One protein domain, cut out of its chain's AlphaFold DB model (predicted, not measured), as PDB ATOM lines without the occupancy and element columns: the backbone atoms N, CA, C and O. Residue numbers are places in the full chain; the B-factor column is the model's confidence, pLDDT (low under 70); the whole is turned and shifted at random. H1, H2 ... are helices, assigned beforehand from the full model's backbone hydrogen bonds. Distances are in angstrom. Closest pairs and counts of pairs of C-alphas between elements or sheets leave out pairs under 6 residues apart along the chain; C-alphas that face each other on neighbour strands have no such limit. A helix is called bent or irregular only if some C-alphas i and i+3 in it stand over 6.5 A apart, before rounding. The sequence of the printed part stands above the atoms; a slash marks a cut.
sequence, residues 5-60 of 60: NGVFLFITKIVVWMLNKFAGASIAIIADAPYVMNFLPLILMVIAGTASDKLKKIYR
ATOM      1  N   ASN A   5    -114.719-100.023-184.189       60.50
ATOM      2  CA  ASN A   5    -114.878 -99.081-185.298       60.50
ATOM      3  C   ASN A   5    -114.671 -97.599-184.916       60.50
ATOM      4  O   ASN A   5    -114.457 -96.779-185.804       60.50
ATOM      5  N   GLY A   6    -114.731 -97.230-183.630       67.62
ATOM      6  CA  GLY A   6    -114.605 -95.823-183.205       67.62
ATOM      7  C   GLY A   6    -113.205 -95.232-183.421       67.62
ATOM      8  O   GLY A   6    -113.068 -94.129-183.942       67.62
ATOM      9  N   VAL A   7    -112.160 -95.998-183.092       74.06
ATOM     10  CA  VAL A   7    -110.756 -95.582-183.286       74.06
ATOM     11  C   VAL A   7    -110.426 -95.471-184.774       74.06
ATOM     12  O   VAL A   7    -109.779 -94.519-185.198       74.06
ATOM     13  N   PHE A   8    -110.932 -96.398-185.588       74.00
ATOM     14  CA  PHE A   8    -110.744 -96.378-187.037       74.00
ATOM     15  C   PHE A   8    -111.314 -95.105-187.683       74.00
ATOM     16  O   PHE A   8    -110.635 -94.467-188.489       74.00
ATOM     17  N   LEU A   9    -112.525 -94.697-187.283       81.19
ATOM     18  CA  LEU A   9    -113.159 -93.457-187.749       81.19
ATOM     19  C   LEU A   9    -112.404 -92.203-187.286       81.19
ATOM     20  O   LEU A   9    -112.332 -91.211-188.009       81.19
ATOM     21  N   PHE A  10    -111.803 -92.246-186.099       80.62
ATOM     22  CA  PHE A  10    -110.997 -91.142-185.587       80.62
ATOM     23  C   PHE A  10    -109.687 -90.972-186.372       80.62
ATOM     24  O   PHE A  10    -109.362 -89.861-186.792       80.62
ATOM     25  N   ILE A  11    -108.979 -92.073-186.653       80.12
ATOM     26  CA  ILE A  11    -107.748 -92.040-187.456       80.12
ATOM     27  C   ILE A  11    -108.038 -91.588-188.890       80.12
ATOM     28  O   ILE A  11    -107.349 -90.704-189.396       80.12
ATOM     29  N   THR A  12    -109.084 -92.114-189.530       80.81
ATOM     30  CA  THR A  12    -109.472 -91.663-190.881       80.81
ATOM     31  C   THR A  12    -109.818 -90.176-190.910       80.81
ATOM     32  O   THR A  12    -109.402 -89.480-191.831       80.81
ATOM     33  N   LYS A  13    -110.485 -89.642-189.881       81.62
ATOM     34  CA  LYS A  13    -110.790 -88.207-189.786       81.62
ATOM     35  C   LYS A  13    -109.532 -87.334-189.677       81.62
ATOM     36  O   LYS A  13    -109.472 -86.286-190.318       81.62
ATOM     37  N   ILE A  14    -108.518 -87.768-188.922       82.38
ATOM     38  CA  ILE A  14    -107.222 -87.069-188.811       82.38
ATOM     39  C   ILE A  14    -106.472 -87.093-190.145       82.38
ATOM     40  O   ILE A  14    -105.971 -86.058-190.581       82.38
ATOM     41  N   VAL A  15    -106.437 -88.250-190.810       79.81
ATOM     42  CA  VAL A  15    -105.802 -88.406-192.125       79.81
ATOM     43  C   VAL A  15    -106.477 -87.497-193.151       79.81
ATOM     44  O   VAL A  15    -105.788 -86.752-193.836       79.81
ATOM     45  N   VAL A  16    -107.812 -87.476-193.209       80.88
ATOM     46  CA  VAL A  16    -108.564 -86.590-194.115       80.88
ATOM     47  C   VAL A  16    -108.295 -85.116-193.809       80.88
ATOM     48  O   VAL A  16    -108.122 -84.330-194.734       80.88
ATOM     49  N   TRP A  17    -108.215 -84.726-192.536       83.44
ATOM     50  CA  TRP A  17    -107.913 -83.344-192.160       83.44
ATOM     51  C   TRP A  17    -106.486 -82.929-192.548       83.44
ATOM     52  O   TRP A  17    -106.297 -81.851-193.113       83.44
ATOM     53  N   MET A  18    -105.494 -83.802-192.321       75.81
ATOM     54  CA  MET A  18    -104.122 -83.592-192.793       75.81
ATOM     55  C   MET A  18    -104.069 -83.517-194.317       75.81
ATOM     56  O   MET A  18    -103.470 -82.583-194.834       75.81
ATOM     57  N   LEU A  19    -104.736 -84.426-195.036       71.38
ATOM     58  CA  LEU A  19    -104.804 -84.407-196.500       71.38
ATOM     59  C   LEU A  19    -105.509 -83.162-197.032       71.38
ATOM     60  O   LEU A  19    -105.104 -82.658-198.067       71.38
ATOM     61  N   ASN A  20    -106.529 -82.638-196.353       71.31
ATOM     62  CA  ASN A  20    -107.214 -81.412-196.770       71.31
ATOM     63  C   ASN A  20    -106.293 -80.185-196.618       71.31
ATOM     64  O   ASN A  20    -106.199 -79.350-197.516       71.31
ATOM     65  N   LYS A  21    -105.519 -80.130-195.528       66.50
ATOM     66  CA  LYS A  21    -104.508 -79.084-195.305       66.50
ATOM     67  C   LYS A  21    -103.322 -79.213-196.264       66.50
ATOM     68  O   LYS A  21    -102.832 -78.215-196.789       66.50
ATOM     69  N   PHE A  22    -102.911 -80.450-196.538       63.56
ATOM     70  CA  PHE A  22    -101.921 -80.771-197.555       63.56
ATOM     71  C   PHE A  22    -102.451 -80.548-198.961       63.56
ATOM     72  O   PHE A  22    -101.645 -80.210-199.795       63.56
ATOM     73  N   ALA A  23    -103.743 -80.659-199.266       61.91
ATOM     74  CA  ALA A  23    -104.251 -80.354-200.600       61.91
ATOM     75  C   ALA A  23    -103.998 -78.878-200.932       61.91
ATOM     76  O   ALA A  23    -103.456 -78.593-201.989       61.91
ATOM     77  N   GLY A  24    -104.240 -77.953-199.999       58.34
ATOM     78  CA  GLY A  24    -103.904 -76.535-200.191       58.34
ATOM     79  C   GLY A  24    -102.407 -76.272-200.420       58.34
ATOM     80  O   GLY A  24    -102.047 -75.531-201.329       58.34
ATOM     81  N   ALA A  25    -101.524 -76.911-199.644       59.78
ATOM     82  CA  ALA A  25    -100.068 -76.744-199.774       59.78
ATOM     83  C   ALA A  25     -99.454 -77.548-200.938       59.78
ATOM     84  O   ALA A  25     -98.502 -77.115-201.572       59.78
ATOM     85  N   SER A  26    -100.011 -78.718-201.235       55.25
ATOM     86  CA  SER A  26     -99.601 -79.627-202.305       55.25
ATOM     87  C   SER A  26    -100.020 -79.064-203.652       55.25
ATOM     88  O   SER A  26     -99.222 -79.110-204.571       55.25
ATOM     89  N   ILE A  27    -101.194 -78.431-203.776       58.22
ATOM     90  CA  ILE A  27    -101.575 -77.708-205.001       58.22
ATOM     91  C   ILE A  27    -100.593 -76.561-205.277       58.22
ATOM     92  O   ILE A  27    -100.189 -76.393-206.421       58.22
ATOM     93  N   ALA A  28    -100.157 -75.824-204.247       60.22
ATOM     94  CA  ALA A  28     -99.146 -74.773-204.397       60.22
ATOM     95  C   ALA A  28     -97.775 -75.340-204.819       60.22
ATOM     96  O   ALA A  28     -97.199 -74.880-205.797       60.22
ATOM     97  N   ILE A  29     -97.293 -76.410-204.173       60.97
ATOM     98  CA  ILE A  29     -96.032 -77.076-204.555       60.97
ATOM     99  C   ILE A  29     -96.119 -77.686-205.965       60.97
ATOM    100  O   ILE A  29     -95.166 -77.604-206.729       60.97
ATOM    101  N   ILE A  30     -97.250 -78.290-206.334       58.59
ATOM    102  CA  ILE A  30     -97.480 -78.879-207.661       58.59
ATOM    103  C   ILE A  30     -97.557 -77.789-208.745       58.59
ATOM    104  O   ILE A  30     -97.090 -78.021-209.858       58.59
ATOM    105  N   ALA A  31     -98.116 -76.613-208.432       63.84
ATOM    106  CA  ALA A  31     -98.180 -75.471-209.345       63.84
ATOM    107  C   ALA A  31     -96.795 -74.855-209.611       63.84
ATOM    108  O   ALA A  31     -96.499 -74.509-210.754       63.84
ATOM    109  N   ASP A  32     -95.937 -74.776-208.591       63.41
ATOM    110  CA  ASP A  32     -94.553 -74.298-208.723       63.41
ATOM    111  C   ASP A  32     -93.583 -75.367-209.280       63.41
ATOM    112  O   ASP A  32     -92.539 -75.038-209.846       63.41
ATOM    113  N   ALA A  33     -93.914 -76.659-209.156       64.75
ATOM    114  CA  ALA A  33     -93.053 -77.782-209.534       64.75
ATOM    115  C   ALA A  33     -93.836 -78.934-210.210       64.75
ATOM    116  O   ALA A  33     -94.007 -80.015-209.631       64.75
ATOM    117  N   PRO A  34     -94.265 -78.769-211.477       66.31
ATOM    118  CA  PRO A  34     -95.116 -79.740-212.178       66.31
ATOM    119  C   PRO A  34     -94.442 -81.102-212.416       66.31
ATOM    120  O   PRO A  34     -95.114 -82.108-212.630       66.31
ATOM    121  N   TYR A  35     -93.112 -81.179-212.329       66.31
ATOM    122  CA  TYR A  35     -92.356 -82.430-212.447       66.31
ATOM    123  C   TYR A  35     -92.634 -83.418-211.303       66.31
ATOM    124  O   TYR A  35     -92.452 -84.621-211.485       66.31
ATOM    125  N   VAL A  36     -93.125 -82.954-210.148       67.31
ATOM    126  CA  VAL A  36     -93.491 -83.818-209.013       67.31
ATOM    127  C   VAL A  36     -94.685 -84.721-209.360       67.31
ATOM    128  O   VAL A  36     -94.745 -85.861-208.894       67.31
ATOM    129  N   MET A  37     -95.585 -84.286-210.256       68.81
ATOM    130  CA  MET A  37     -96.686 -85.129-210.753       68.81
ATOM    131  C   MET A  37     -96.191 -86.362-211.520       68.81
ATOM    132  O   MET A  37     -96.823 -87.413-211.431       68.81
ATOM    133  N   ASN A  38     -95.040 -86.293-212.196       75.38
ATOM    134  CA  ASN A  38     -94.468 -87.447-212.903       75.38
ATOM    135  C   ASN A  38     -93.954 -88.532-211.942       75.38
ATOM    136  O   ASN A  38     -93.845 -89.695-212.324       75.38
ATOM    137  N   PHE A  39     -93.681 -88.174-210.682       75.75
ATOM    138  CA  PHE A  39     -93.287 -89.106-209.622       75.75
ATOM    139  C   PHE A  39     -94.468 -89.594-208.775       75.75
ATOM    140  O   PHE A  39     -94.313 -90.539-208.000       75.75
ATOM    141  N   LEU A  40     -95.659 -89.010-208.944       78.19
ATOM    142  CA  LEU A  40     -96.874 -89.435-208.248       78.19
ATOM    143  C   LEU A  40     -97.188 -90.932-208.457       78.19
ATOM    144  O   LEU A  40     -97.461 -91.605-207.460       78.19
ATOM    145  N   PRO A  41     -97.084 -91.503-209.679       81.62
ATOM    146  CA  PRO A  41     -97.288 -92.937-209.890       81.62
ATOM    147  C   PRO A  41     -96.277 -93.799-209.123       81.62
ATOM    148  O   PRO A  41     -96.648 -94.818-208.548       81.62
ATOM    149  N   LEU A  42     -95.012 -93.367-209.056       84.38
ATOM    150  CA  LEU A  42     -93.938 -94.055-208.329       84.38
ATOM    151  C   LEU A  42     -94.198 -94.067-206.819       84.38
ATOM    152  O   LEU A  42     -94.121 -95.115-206.181       84.38
ATOM    153  N   ILE A  43     -94.560 -92.916-206.250       81.75
ATOM    154  CA  ILE A  43     -94.860 -92.781-204.819       81.75
ATOM    155  C   ILE A  43     -96.075 -93.640-204.447       81.75
ATOM    156  O   ILE A  43     -96.025 -94.391-203.470       81.75
ATOM    157  N   LEU A  44     -97.146 -93.584-205.246       82.19
ATOM    158  CA  LEU A  44     -98.334 -94.413-205.035       82.19
ATOM    159  C   LEU A  44     -98.014 -95.907-205.144       82.19
ATOM    160  O   LEU A  44     -98.479 -96.674-204.306       82.19
ATOM    161  N   MET A  45     -97.189 -96.319-206.108       88.81
ATOM    162  CA  MET A  45     -96.775 -97.715-206.275       88.81
ATOM    163  C   MET A  45     -95.973 -98.227-205.071       88.81
ATOM    164  O   MET A  45     -96.231 -99.331-204.593       88.81
ATOM    165  N   VAL A  46     -95.047 -97.427-204.537       86.50
ATOM    166  CA  VAL A  46     -94.246 -97.804-203.360       86.50
ATOM    167  C   VAL A  46     -95.117 -97.901-202.108       86.50
ATOM    168  O   VAL A  46     -95.024 -98.887-201.373       86.50
ATOM    169  N   ILE A  47     -95.997 -96.923-201.869       86.69
ATOM    170  CA  ILE A  47     -96.890 -96.927-200.700       86.69
ATOM    171  C   ILE A  47     -97.895 -98.076-200.808       86.69
ATOM    172  O   ILE A  47     -98.044 -98.843-199.857       86.69
ATOM    173  N   ALA A  48     -98.555 -98.233-201.958       84.75
ATOM    174  CA  ALA A  48     -99.539 -99.285-202.185       84.75
ATOM    175  C   ALA A  48     -98.904-100.680-202.144       84.75
ATOM    176  O   ALA A  48     -99.481-101.581-201.539       84.75
ATOM    177  N   GLY A  49     -97.715-100.854-202.725       86.44
ATOM    178  CA  GLY A  49     -96.960-102.105-202.672       86.44
ATOM    179  C   GLY A  49     -96.588-102.474-201.237       86.44
ATOM    180  O   GLY A  49     -96.936-103.554-200.767       86.44
ATOM    181  N   THR A  50     -95.986-101.540-200.496       86.69
ATOM    182  CA  THR A  50     -95.569-101.769-199.100       86.69
ATOM    183  C   THR A  50     -96.762-102.009-198.169       86.69
ATOM    184  O   THR A  50     -96.722-102.894-197.310       86.69
ATOM    185  N   ALA A  51     -97.847-101.245-198.336       83.38
ATOM    186  CA  ALA A  51     -99.077-101.423-197.570       83.38
ATOM    187  C   ALA A  51     -99.749-102.767-197.885       83.38
ATOM    188  O   ALA A  51    -100.169-103.465-196.961       83.38
ATOM    189  N   SER A  52     -99.801-103.158-199.163       84.38
ATOM    190  CA  SER A  52    -100.357-104.445-199.592       84.38
ATOM    191  C   SER A  52     -99.557-105.616-199.031       84.38
ATOM    192  O   SER A  52    -100.158-106.571-198.548       84.38
ATOM    193  N   ASP A  53     -98.224-105.532-199.014       87.62
ATOM    194  CA  ASP A  53     -97.363-106.581-198.454       87.62
ATOM    195  C   ASP A  53     -97.585-106.748-196.941       87.62
ATOM    196  O   ASP A  53     -97.785-107.857-196.434       87.62
ATOM    197  N   LYS A  54     -97.673-105.624-196.214       79.56
ATOM    198  CA  LYS A  54     -98.024-105.622-194.784       79.56
ATOM    199  C   LYS A  54     -99.413-106.201-194.527       79.56
ATOM    200  O   LYS A  54     -99.556-107.011-193.614       79.56
ATOM    201  N   LEU A  55    -100.422-105.813-195.306       82.75
ATOM    202  CA  LEU A  55    -101.788-106.330-195.162       82.75
ATOM    203  C   LEU A  55    -101.850-107.829-195.461       82.75
ATOM    204  O   LEU A  55    -102.442-108.580-194.690       82.75
ATOM    205  N   LYS A  56    -101.170-108.281-196.517       79.88
ATOM    206  CA  LYS A  56    -101.093-109.695-196.897       79.88
ATOM    207  C   LYS A  56    -100.447-110.553-195.807       79.88
ATOM    208  O   LYS A  56    -100.830-111.704-195.640       79.88
ATOM    209  N   LYS A  57     -99.508-109.993-195.039       82.06
ATOM    210  CA  LYS A  57     -98.875-110.658-193.891       82.06
ATOM    211  C   LYS A  57     -99.761-110.704-192.640       82.06
ATOM    212  O   LYS A  57     -99.596-111.607-191.833       82.06
ATOM    213  N   ILE A  58    -100.669-109.741-192.471       83.81
ATOM    214  CA  ILE A  58    -101.608-109.677-191.334       83.81
ATOM    215  C   ILE A  58    -102.822-110.592-191.554       83.81
ATOM    216  O   ILE A  58    -103.366-111.121-190.591       83.81
ATOM    217  N   TYR A  59    -103.251-110.765-192.805       71.38
ATOM    218  CA  TYR A  59    -104.417-111.578-193.172       71.38
ATOM    219  C   TYR A  59    -104.093-113.040-193.523       71.38
ATOM    220  O   TYR A  59    -105.000-113.769-193.924       71.38
ATOM    221  N   ARG A  60    -102.828-113.462-193.409       57.38
ATOM    222  CA  ARG A  60    -102.413-114.856-193.610       57.38
ATOM    223  C   ARG A  60    -102.530-115.664-192.323       57.38
ATOM    224  O   ARG A  60    -102.207-115.100-191.258       57.38
TER     225      ARG A  60
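AT A GLANCE: This is residues 5 to 60 of the 60 residues of the protein "DNA-binding protein" of Bacillus cereus (UniProt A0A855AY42). Two long helices, H1 then H2, make a flat, open U: they run opposite ways, joined at one end by a tight link, with an empty gap between them. H1 kinks near residue 24, and its last part turns in toward the start of H2. The printed part has 56 residues, all helix in class, with no named strand. It is only just loose, close to extended, with a radius of gyration of the C-alphas of 14.9 A and spans of 43 by 26 by 7 A.

IN THESE COORDINATES: H1, residues 5 to 32, starts at C-alpha 5 (-114.878, -99.081, -185.298) and is 39.7 A long, with a kink of 36 degrees near residue 24. H2, residues 36 to 58, is 32.4 A long and ends at C-alpha 58 (-101.608, -109.677, -191.334). H2 is irregular, but only just: C-alphas 38 and 41 are 6.9 A apart.

HOW THE PARTS SIT: H1 and H2 are close but not clearly touching; their closest C-alphas, of Ile 30 and Val 36, are 6.5 A apart. They run opposite ways at a shallow tilt of 19 degrees. Every O i to N i+4 pair is within hydrogen-bond range in H1, and 17 of 19 in H2.

THE WHOLE: The two C-alphas farthest apart, of Asp 32 and Arg 60, are 44.0 A apart. The printed part has no cut. Confidence is under 70 at residues 5 to 6, 21 to 37 and 60.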